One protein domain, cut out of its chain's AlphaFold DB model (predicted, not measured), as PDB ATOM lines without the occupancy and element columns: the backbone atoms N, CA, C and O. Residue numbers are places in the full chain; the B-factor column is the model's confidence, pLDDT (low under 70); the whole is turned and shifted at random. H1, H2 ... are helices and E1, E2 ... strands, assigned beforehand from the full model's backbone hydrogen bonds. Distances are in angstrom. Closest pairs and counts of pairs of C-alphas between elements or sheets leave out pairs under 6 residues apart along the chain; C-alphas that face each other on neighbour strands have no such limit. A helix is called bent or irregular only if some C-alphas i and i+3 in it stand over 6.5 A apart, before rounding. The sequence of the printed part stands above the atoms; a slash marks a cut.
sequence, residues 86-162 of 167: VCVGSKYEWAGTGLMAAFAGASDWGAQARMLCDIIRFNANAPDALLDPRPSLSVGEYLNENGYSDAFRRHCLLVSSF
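This is residues 86 to 162 of the 167 residues of the protein "Amine oxidase" of Melampsora larici-populina (strain 98AG31 / pathotype 3-4-7) (UniProt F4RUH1). One long helix, H2, kinked near residue 123, runs along much of the length, with a small hairpin of E1 and E2 and the short helix H1 by its first end and residues 130 to 136 sticking out past its last. The chain then folds back through H3 to H4, which crosses residues 111 to 119 of H2 and also packs on the hairpin. The 77 printed residues hold two strands and four helices, in the order E1 E2 H1 H2 H3 H4; the two-stranded sheet is antiparallel and the class mostly helix. The whole is only just compact, close to loose, with a radius of gyration of the C-alphas of 13.4 A, and elongated, spanning 42 by 23 by 21 A.

E1, residues 86 to 88, and E2, residues 92 to 95, form an antiparallel hairpin, with N 86 and O 94 2.8 A apart, within hydrogen-bond range. The closest C-alphas of E2 and H1, residues 99 to 102, are those of Trp 94 and Ala 102, 4.5 A apart. H2, residues 109 to 129, touches H4, residues 150 to 160, at a steep tilt of 64 degrees, closest at the C-alphas of Met 115 and Phe 152, 4.7 A. H3, residues 139 to 145, is close to H4 but not clearly touching, with the C-alphas of Leu 143 and Arg 153 7.8 A apart. Every O i to N i+4 pair is within hydrogen-bond range in H3, against 15 of 17 in H2 and 4 of 7 in H4; H1 is too short for such a pair.

E1 begins at C-alpha 86 (31.903, -41.188, -27.669). H2 is 29.0 A long and only just irregular, with C-alphas 124 and 127 7.0 A apart. H4, 14.4 A long, is also only just irregular, with C-alphas 155 and 158 6.54 A apart, and ends at C-alpha 160 (26.921, -46.295, -22.888).

The C-alphas farthest apart, those of Ser 90 and Pro 133, are 42.8 A apart. The printed part has no cut, and no link is long. The model's pLDDT is under 70 at residues 90 to 92, 96 to 107, 135 and 161 to 162.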
ATOM      1  N   VAL A  86      33.047 -41.990 -27.257       79.38
ATOM      2  CA  VAL A  86      31.903 -41.188 -27.669       79.38
ATOM      3  C   VAL A  86      32.423 -39.899 -28.270       79.38
ATOM      4  O   VAL A  86      33.262 -39.229 -27.675       79.38
ATOM      5  N   CYS A  87      31.865 -39.533 -29.418       79.81
ATOM      6  CA  CYS A  87      32.036 -38.231 -30.041       79.81
ATOM      7  C   CYS A  87      30.638 -37.678 -30.356       79.81
ATOM      8  O   CYS A  87      29.864 -38.306 -31.083       79.81
ATOM      9  N   VAL A  88      30.281 -36.533 -29.769       74.56
ATOM     10  CA  VAL A  88      29.010 -35.833 -30.014       74.56
ATOM     11  C   VAL A  88      29.305 -34.468 -30.630       74.56
ATOM     12  O   VAL A  88      29.613 -33.492 -29.938       74.56
ATOM     13  N   GLY A  89      29.186 -34.395 -31.958       75.50
ATOM     14  CA  GLY A  89      29.592 -33.212 -32.716       75.50
ATOM     15  C   GLY A  89      31.085 -32.927 -32.529       75.50
ATOM     16  O   GLY A  89      31.874 -33.849 -32.421       75.50
ATOM     17  N   SER A  90      31.474 -31.653 -32.465       68.31
ATOM     18  CA  SER A  90      32.878 -31.241 -32.290       68.31
ATOM     19  C   SER A  90      33.219 -30.750 -30.874       68.31
ATOM     20  O   SER A  90      34.228 -30.077 -30.697       68.31
ATOM     21  N   LYS A  91      32.320 -30.939 -29.896       64.50
ATOM     22  CA  LYS A  91      32.409 -30.302 -28.563       64.50
ATOM     23  C   LYS A  91      32.582 -31.280 -27.405       64.50
ATOM     24  O   LYS A  91      33.001 -30.858 -26.328       64.50
ATOM     25  N   TYR A  92      32.208 -32.540 -27.613       68.88
ATOM     26  CA  TYR A  92      32.234 -33.570 -26.585       68.88
ATOM     27  C   TYR A  92      32.840 -34.836 -27.154       68.88
ATOM     28  O   TYR A  92      32.195 -35.555 -27.916       68.88
ATOM     29  N   GLU A  93      34.065 -35.105 -26.738       78.00
ATOM     30  CA  GLU A  93      34.751 -36.359 -26.982       78.00
ATOM     31  C   GLU A  93      35.206 -36.911 -25.635       78.00
ATOM     32  O   GLU A  93      35.669 -36.178 -24.759       78.00
ATOM     33  N   TRP A  94      34.985 -38.200 -25.419       77.00
ATOM     34  CA  TRP A  94      35.566 -38.896 -24.281       77.00
ATOM     35  C   TRP A  94      35.655 -40.392 -24.567       77.00
ATOM     36  O   TRP A  94      34.851 -40.952 -25.316       77.00
ATOM     37  N   ALA A  95      36.632 -41.053 -23.959       78.12
ATOM     38  CA  ALA A  95      36.759 -42.503 -23.986       78.12
ATOM     39  C   ALA A  95      37.020 -43.054 -22.586       78.12
ATOM     40  O   ALA A  95      37.559 -42.363 -21.719       78.12
ATOM     41  N   GLY A  96      36.673 -44.324 -22.381       69.19
ATOM     42  CA  GLY A  96      36.969 -45.046 -21.137       69.19
ATOM     43  C   GLY A  96      38.453 -45.395 -20.955       69.19
ATOM     44  O   GLY A  96      38.855 -45.840 -19.883       69.19
ATOM     45  N   THR A  97      39.285 -45.198 -21.983       64.25
ATOM     46  CA  THR A  97      40.696 -45.605 -22.006       64.25
ATOM     47  C   THR A  97      41.629 -44.460 -21.602       64.25
ATOM     48  O   THR A  97      42.208 -43.773 -22.442       64.25
ATOM     49  N   GLY A  98      41.813 -44.281 -20.294       60.78
ATOM     50  CA  GLY A  98      42.813 -43.368 -19.728       60.78
ATOM     51  C   GLY A  98      42.378 -41.901 -19.624       60.78
ATOM     52  O   GLY A  98      41.504 -41.415 -20.337       60.78
ATOM     53  N   LEU A  99      43.028 -41.168 -18.711       60.06
ATOM     54  CA  LEU A  99      42.641 -39.801 -18.332       60.06
ATOM     55  C   LEU A  99      42.719 -38.801 -19.493       60.06
ATOM     56  O   LEU A  99      41.869 -37.931 -19.598       60.06
ATOM     57  N   MET A 100      43.699 -38.929 -20.391       58.06
ATOM     58  CA  MET A 100      43.838 -38.007 -21.527       58.06
ATOM     59  C   MET A 100      42.736 -38.193 -22.573       58.06
ATOM     60  O   MET A 100      42.272 -37.216 -23.151       58.06
ATOM     61  N   ALA A 101      42.266 -39.427 -22.774       60.56
ATOM     62  CA  ALA A 101      41.142 -39.696 -23.664       60.56
ATOM     63  C   ALA A 101      39.799 -39.294 -23.032       60.56
ATOM     64  O   ALA A 101      38.846 -39.012 -23.749       60.56
ATOM     65  N   ALA A 102      39.730 -39.205 -21.700       61.06
ATOM     66  CA  ALA A 102      38.564 -38.707 -20.977       61.06
ATOM     67  C   ALA A 102      38.361 -37.184 -21.101       61.06
ATOM     68  O   ALA A 102      37.260 -36.720 -20.813       61.06
ATOM     69  N   PHE A 103      39.390 -36.433 -21.527       62.28
ATOM     70  CA  PHE A 103      39.357 -34.975 -21.735       62.28
ATOM     71  C   PHE A 103      39.656 -34.535 -23.179       62.28
ATOM     72  O   PHE A 103      39.745 -33.337 -23.461       62.28
ATOM     73  N   ALA A 104      39.838 -35.478 -24.106       60.47
ATOM     74  CA  ALA A 104      40.099 -35.149 -25.502       60.47
ATOM     75  C   ALA A 104      38.928 -34.326 -26.071       60.47
ATOM     76  O   ALA A 104      37.775 -34.671 -25.864       60.47
ATOM     77  N   GLY A 105      39.207 -33.200 -26.731       60.91
ATOM     78  CA  GLY A 105      38.200 -32.451 -27.496       60.91
ATOM     79  C   GLY A 105      37.144 -31.658 -26.707       60.91
ATOM     80  O   GLY A 105      36.260 -31.069 -27.330       60.91
ATOM     81  N   ALA A 106      37.201 -31.583 -25.373       62.84
ATOM     82  CA  ALA A 106      36.179 -30.852 -24.625       62.84
ATOM     83  C   ALA A 106      36.368 -29.334 -24.647       62.84
ATOM     84  O   ALA A 106      37.363 -28.785 -24.169       62.84
ATOM     85  N   SER A 107      35.336 -28.639 -25.126       64.75
ATOM     86  CA  SER A 107      35.240 -27.182 -25.000       64.75
ATOM     87  C   SER A 107      34.771 -26.725 -23.610       64.75
ATOM     88  O   SER A 107      34.960 -25.564 -23.264       64.75
ATOM     89  N   ASP A 108      34.162 -27.620 -22.817       77.19
ATOM     90  CA  ASP A 108      33.653 -27.349 -21.463       77.19
ATOM     91  C   ASP A 108      34.233 -28.341 -20.438       77.19
ATOM     92  O   ASP A 108      33.677 -29.407 -20.156       77.19
ATOM     93  N   TRP A 109      35.377 -27.958 -19.873       79.19
ATOM     94  CA  TRP A 109      36.120 -28.742 -18.885       79.19
ATOM     95  C   TRP A 109      35.357 -28.938 -17.570       79.19
ATOM     96  O   TRP A 109      35.519 -29.965 -16.913       79.19
ATOM     97  N   GLY A 110      34.514 -27.975 -17.179       84.00
ATOM     98  CA  GLY A 110      33.758 -28.041 -15.928       84.00
ATOM     99  C   GLY A 110      32.667 -29.105 -15.988       84.00
ATOM    100  O   GLY A 110      32.552 -29.939 -15.085       84.00
ATOM    101  N   ALA A 111      31.903 -29.122 -17.082       81.69
ATOM    102  CA  ALA A 111      30.891 -30.146 -17.319       81.69
ATOM    103  C   ALA A 111      31.506 -31.548 -17.434       81.69
ATOM    104  O   ALA A 111      30.961 -32.503 -16.877       81.69
ATOM    105  N   GLN A 112      32.658 -31.676 -18.098       80.50
ATOM    106  CA  GLN A 112      33.335 -32.962 -18.259       80.50
ATOM    107  C   GLN A 112      33.926 -33.485 -16.946       80.50
ATOM    108  O   GLN A 112      33.715 -34.648 -16.609       80.50
ATOM    109  N   ALA A 113      34.578 -32.634 -16.149       84.38
ATOM    110  CA  ALA A 113      35.064 -33.025 -14.827       84.38
ATOM    111  C   ALA A 113      33.913 -33.487 -13.920       84.38
ATOM    112  O   ALA A 113      34.005 -34.541 -13.288       84.38
ATOM    113  N   ARG A 114      32.789 -32.754 -13.912       88.12
ATOM    114  CA  ARG A 114      31.591 -33.153 -13.159       88.12
ATOM    115  C   ARG A 114      31.031 -34.492 -13.640       88.12
ATOM    116  O   ARG A 114      30.678 -35.318 -12.805       88.12
ATOM    117  N   MET A 115      30.988 -34.724 -14.951       88.00
ATOM    118  CA  MET A 115      30.572 -36.004 -15.525       88.00
ATOM    119  C   MET A 115      31.463 -37.159 -15.055       88.00
ATOM    120  O   MET A 115      30.940 -38.193 -14.655       88.00
ATOM    121  N   LEU A 116      32.788 -36.992 -15.053       85.00
ATOM    122  CA  LEU A 116      33.718 -38.026 -14.583       85.00
ATOM    123  C   LEU A 116      33.538 -38.322 -13.086       85.00
ATOM    124  O   LEU A 116      33.511 -39.487 -12.688       85.00
ATOM    125  N   CYS A 117      33.350 -37.291 -12.258       89.69
ATOM    126  CA  CYS A 117      33.004 -37.475 -10.846       89.69
ATOM    127  C   CYS A 117      31.678 -38.230 -10.680       89.69
ATOM    128  O   CYS A 117      31.586 -39.133  -9.848       89.69
ATOM    129  N   ASP A 118      30.668 -37.896 -11.486       92.25
ATOM    130  CA  ASP A 118      29.371 -38.571 -11.489       92.25
ATOM    131  C   ASP A 118      29.482 -40.044 -11.920       92.25
ATOM    132  O   ASP A 118      28.804 -40.877 -11.326       92.25
ATOM    133  N   ILE A 119      30.364 -40.398 -12.868       88.31
ATOM    134  CA  ILE A 119      30.645 -41.799 -13.247       88.31
ATOM    135  C   ILE A 119      31.178 -42.581 -12.048       88.31
ATOM    136  O   ILE A 119      30.672 -43.661 -11.741       88.31
ATOM    137  N   ILE A 120      32.188 -42.047 -11.358       89.38
ATOM    138  CA  ILE A 120      32.790 -42.711 -10.192       89.38
ATOM    139  C   ILE A 120      31.743 -42.866  -9.088       89.38
ATOM    140  O   ILE A 120      31.567 -43.957  -8.546       89.38
ATOM    141  N   ARG A 121      31.000 -41.792  -8.798       93.12
ATOM    142  CA  ARG A 121      29.933 -41.790  -7.792       93.12
ATOM    143  C   ARG A 121      28.831 -42.794  -8.127       93.12
ATOM    144  O   ARG A 121      28.375 -43.503  -7.238       93.12
ATOM    145  N   PHE A 122      28.423 -42.874  -9.392       91.69
ATOM    146  CA  PHE A 122      27.410 -43.825  -9.843       91.69
ATOM    147  C   PHE A 122      27.880 -45.266  -9.655       91.69
ATOM    148  O   PHE A 122      27.159 -46.055  -9.062       91.69
ATOM    149  N   ASN A 123      29.098 -45.601 -10.085       88.38
ATOM    150  CA  ASN A 123      29.637 -46.955  -9.925       88.38
ATOM    151  C   ASN A 123      29.814 -47.355  -8.452       88.38
ATOM    152  O   ASN A 123      29.648 -48.526  -8.124       88.38
ATOM    153  N   ALA A 124      30.110 -46.399  -7.567       90.06
ATOM    154  CA  ALA A 124      30.200 -46.651  -6.130       90.06
ATOM    155  C   ALA A 124      28.825 -46.873  -5.474       90.06
ATOM    156  O   ALA A 124      28.691 -47.759  -4.640       90.06
ATOM    157  N   ASN A 125      27.806 -46.099  -5.864       89.75
ATOM    158  CA  ASN A 125      26.500 -46.092  -5.191       89.75
ATOM    159  C   ASN A 125      25.456 -47.024  -5.831       89.75
ATOM    160  O   ASN A 125      24.467 -47.374  -5.186       89.75
ATOM    161  N   ALA A 126      25.621 -47.396  -7.104       85.62
ATOM    162  CA  ALA A 126      24.659 -48.230  -7.823       85.62
ATOM    163  C   ALA A 126      24.476 -49.634  -7.212       85.62
ATOM    164  O   ALA A 126      23.329 -50.076  -7.151       85.62
ATOM    165  N   PRO A 127      25.523 -50.335  -6.725       85.00
ATOM    166  CA  PRO A 127      25.345 -51.631  -6.067       85.00
ATOM    167  C   PRO A 127      24.451 -51.550  -4.826       85.00
ATOM    168  O   PRO A 127      23.552 -52.370  -4.667       85.00
ATOM    169  N   ASP A 128      24.640 -50.527  -3.991       85.50
ATOM    170  CA  ASP A 128      23.835 -50.332  -2.781       85.50
ATOM    171  C   ASP A 128      22.382 -49.978  -3.120       85.50
ATOM    172  O   ASP A 128      21.456 -50.424  -2.445       85.50
ATOM    173  N   ALA A 129      22.163 -49.242  -4.215       83.25
ATOM    174  CA  ALA A 129      20.822 -48.931  -4.703       83.25
ATOM    175  C   ALA A 129      20.029 -50.181  -5.132       83.25
ATOM    176  O   ALA A 129      18.803 -50.164  -5.072       83.25
ATOM    177  N   LEU A 130      20.699 -51.273  -5.528       79.88
ATOM    178  CA  LEU A 130      20.043 -52.551  -5.849       79.88
ATOM    179  C   LEU A 130      19.564 -53.309  -4.605       79.88
ATOM    180  O   LEU A 130      18.727 -54.202  -4.723       79.88
ATOM    181  N   LEU A 131      20.103 -52.983  -3.430       84.25
ATOM    182  CA  LEU A 131      19.733 -53.598  -2.155       84.25
ATOM    183  C   LEU A 131      18.606 -52.837  -1.443       84.25
ATOM    184  O   LEU A 131      18.139 -53.276  -0.391       84.25
ATOM    185  N   ASP A 132      18.173 -51.703  -1.995       80.75
ATOM    186  CA  ASP A 132      17.133 -50.872  -1.407       80.75
ATOM    187  C   ASP A 132      15.749 -51.547  -1.528       80.75
ATOM    188  O   ASP A 132      15.321 -51.884  -2.633       80.75
ATOM    189  N   PRO A 133      15.020 -51.747  -0.414       74.25
ATOM    190  CA  PRO A 133      13.714 -52.406  -0.417       74.25
ATOM    191  C   PRO A 133      12.556 -51.524  -0.927       74.25
ATOM    192  O   PRO A 133      11.415 -51.994  -0.978       74.25
ATOM    193  N   ARG A 134      12.793 -50.244  -1.248       75.69
ATOM    194  CA  ARG A 134      11.781 -49.325  -1.805       75.69
ATOM    195  C   ARG A 134      11.301 -49.769  -3.203       75.69
ATOM    196  O   ARG A 134      11.968 -50.563  -3.864       75.69
ATOM    197  N   PRO A 135      10.143 -49.264  -3.686       69.75
ATOM    198  CA  PRO A 135       9.675 -49.537  -5.045       69.75
ATOM    199  C   PRO A 135      10.755 -49.209  -6.079       69.75
ATOM    200  O   PRO A 135      11.431 -48.188  -5.959       69.75
ATOM    201  N   SER A 136      10.900 -50.061  -7.096       77.12
ATOM    202  CA  SER A 136      11.903 -49.882  -8.143       77.12
ATOM    203  C   SER A 136      11.708 -48.539  -8.852       77.12
ATOM    204  O   SER A 136      10.721 -48.356  -9.566       77.12
ATOM    205  N   LEU A 137      12.651 -47.617  -8.661       85.38
ATOM    206  CA  LEU A 137      12.736 -46.382  -9.431       85.38
ATOM    207  C   LEU A 137      13.213 -46.698 -10.848       85.38
ATOM    208  O   LEU A 137      14.046 -47.586 -11.060       85.38
ATOM    209  N   SER A 138      12.753 -45.928 -11.828       88.56
ATOM    210  CA  SER A 138      13.442 -45.883 -13.111       88.56
ATOM    211  C   SER A 138      14.849 -45.307 -12.928       88.56
ATOM    212  O   SER A 138      15.109 -44.489 -12.042       88.56
ATOM    213  N   VAL A 139      15.770 -45.680 -13.821       89.50
ATOM    214  CA  VAL A 139      17.126 -45.107 -13.838       89.50
ATOM    215  C   VAL A 139      17.063 -43.575 -13.912       89.50
ATOM    216  O   VAL A 139      17.817 -42.894 -13.227       89.50
ATOM    217  N   GLY A 140      16.126 -43.012 -14.680       90.25
ATOM    218  CA  GLY A 140      15.942 -41.562 -14.776       90.25
ATOM    219  C   GLY A 140      15.555 -40.906 -13.446       90.25
ATOM    220  O   GLY A 140      16.135 -39.884 -13.078       90.25
ATOM    221  N   GLU A 141      14.616 -41.497 -12.705       90.56
ATOM    222  CA  GLU A 141      14.196 -41.010 -11.383       90.56
ATOM    223  C   GLU A 141      15.335 -41.098 -10.367       90.56
ATOM    224  O   GLU A 141      15.640 -40.100  -9.714       90.56
ATOM    225  N   TYR A 142      16.049 -42.226 -10.318       90.69
ATOM    226  CA  TYR A 142      17.216 -42.389  -9.447       90.69
ATOM    227  C   TYR A 142      18.265 -41.294  -9.691       90.69
ATOM    228  O   TYR A 142      18.802 -40.702  -8.750       90.69
ATOM    229  N   LEU A 143      18.544 -40.978 -10.958       92.50
ATOM    230  CA  LEU A 143      19.524 -39.950 -11.300       92.50
ATOM    231  C   LEU A 143      19.063 -38.539 -10.918       92.50
ATOM    232  O   LEU A 143      19.905 -37.691 -10.593       92.50
ATOM    233  N   ASN A 144      17.754 -38.283 -10.979       92.25
ATOM    234  CA  ASN A 144      17.120 -37.038 -10.541       92.25
ATOM    235  C   ASN A 144      17.231 -36.850  -9.036       92.25
ATOM    236  O   ASN A 144      17.762 -35.828  -8.604       92.25
ATOM    237  N   GLU A 145      16.813 -37.842  -8.257       91.19
ATOM    238  CA  GLU A 145      16.829 -37.774  -6.792       91.19
ATOM    239  C   GLU A 145      18.242 -37.581  -6.228       91.19
ATOM    240  O   GLU A 145      18.437 -36.848  -5.263       91.19
ATOM    241  N   ASN A 146      19.247 -38.176  -6.871       91.38
ATOM    242  CA  ASN A 146      20.640 -38.132  -6.421       91.38
ATOM    243  C   ASN A 146      21.470 -36.999  -7.065       91.38
ATOM    244  O   ASN A 146      22.694 -36.950  -6.918       91.38
ATOM    245  N   GLY A 147      20.836 -36.082  -7.807       94.12
ATOM    246  CA  GLY A 147      21.485 -34.868  -8.317       94.12
ATOM    247  C   GLY A 147      22.640 -35.111  -9.301       94.12
ATOM    248  O   GLY A 147      23.629 -34.372  -9.288       94.12
ATOM    249  N   TYR A 148      22.560 -36.162 -10.123       95.12
ATOM    250  CA  TYR A 148      23.533 -36.410 -11.197       95.12
ATOM    251  C   TYR A 148      23.403 -35.369 -12.314       95.12
ATOM    252  O   TYR A 148      22.293 -34.952 -12.645       95.12
ATOM    253  N   SER A 149      24.522 -34.953 -12.906       92.38
ATOM    254  CA  SER A 149      24.552 -33.921 -13.948       92.38
ATOM    255  C   SER A 149      23.879 -34.348 -15.255       92.38
ATOM    256  O   SER A 149      23.866 -35.523 -15.626       92.38
ATOM    257  N   ASP A 150      23.389 -33.364 -16.013       89.31
ATOM    258  CA  ASP A 150      22.880 -33.599 -17.370       89.31
ATOM    259  C   ASP A 150      23.961 -34.127 -18.316       89.31
ATOM    260  O   ASP A 150      23.662 -34.952 -19.180       89.31
ATOM    261  N   ALA A 151      25.219 -33.713 -18.120       85.88
ATOM    262  CA  ALA A 151      26.349 -34.226 -18.887       85.88
ATOM    263  C   ALA A 151      26.508 -35.742 -18.692       85.88
ATOM    264  O   ALA A 151      26.540 -36.486 -19.671       85.88
ATOM    265  N   PHE A 152      26.488 -36.220 -17.443       89.31
ATOM    266  CA  PHE A 152      26.514 -37.652 -17.142       89.31
ATOM    267  C   PHE A 152      25.330 -38.405 -17.747       89.31
ATOM    268  O   PHE A 152      25.516 -39.435 -18.393       89.31
ATOM    269  N   ARG A 153      24.114 -37.874 -17.608       90.38
ATOM    270  CA  ARG A 153      22.907 -38.528 -18.133       90.38
ATOM    271  C   ARG A 153      22.937 -38.656 -19.654       90.38
ATOM    272  O   ARG A 153      22.672 -39.732 -20.180       90.38
ATOM    273  N   ARG A 154      23.243 -37.564 -20.361       85.62
ATOM    274  CA  ARG A 154      23.089 -37.468 -21.823       85.62
ATOM    275  C   ARG A 154      24.305 -37.932 -22.607       85.62
ATOM    276  O   ARG A 154      24.126 -38.469 -23.694       85.62
ATOM    277  N   HIS A 155      25.509 -37.717 -22.086       82.31
ATOM    278  CA  HIS A 155      26.751 -37.961 -22.827       82.31
ATOM    279  C   HIS A 155      27.521 -39.182 -22.334       82.31
ATOM    280  O   HIS A 155      28.341 -39.703 -23.087       82.31
ATOM    281  N   CYS A 156      27.231 -39.664 -21.120       83.69
ATOM    282  CA  CYS A 156      27.763 -40.926 -20.620       83.69
ATOM    283  C   CYS A 156      26.703 -42.023 -20.637       83.69
ATOM    284  O   CYS A 156      26.736 -42.879 -21.514       83.69
ATOM    285  N   LEU A 157      25.747 -41.983 -19.708       86.12
ATOM    286  CA  LEU A 157      24.899 -43.132 -19.401       86.12
ATOM    287  C   LEU A 157      23.979 -43.539 -20.556       86.12
ATOM    288  O   LEU A 157      23.887 -44.721 -20.878       86.12
ATOM    289  N   LEU A 158      23.314 -42.576 -21.202       83.19
ATOM    290  CA  LEU A 158      22.474 -42.884 -22.361       83.19
ATOM    291  C   LEU A 158      23.299 -43.457 -23.513       83.19
ATOM    292  O   LEU A 158      22.867 -44.416 -24.136       83.19
ATOM    293  N   VAL A 159      24.498 -42.937 -23.771       78.94
ATOM    294  CA  VAL A 159      25.325 -43.422 -24.885       78.94
ATOM    295  C   VAL A 159      25.918 -44.797 -24.567       78.94
ATOM    296  O   VAL A 159      25.909 -45.681 -25.418       78.94
ATOM    297  N   SER A 160      26.367 -45.014 -23.330       72.88
ATOM    298  CA  SER A 160      26.921 -46.295 -22.888       72.88
ATOM    299  C   SER A 160      25.860 -47.383 -22.734       72.88
ATOM    300  O   SER A 160      26.189 -48.557 -22.846       72.88
ATOM    301  N   SER A 161      24.585 -47.032 -22.527       62.38
ATOM    302  CA  SER A 161      23.487 -48.012 -22.492       62.38
ATOM    303  C   SER A 161      23.253 -48.737 -23.824       62.38
ATOM    304  O   SER A 161      22.609 -49.783 -23.840       62.38
ATOM    305  N   PHE A 162      23.818 -48.232 -24.926       55.84
ATOM    306  CA  PHE A 162      23.813 -48.903 -26.230       55.84
ATOM    307  C   PHE A 162      25.027 -49.815 -26.455       55.84
ATOM    308  O   PHE A 162      25.125 -50.445 -27.507       55.84
TER     309      PHE A 162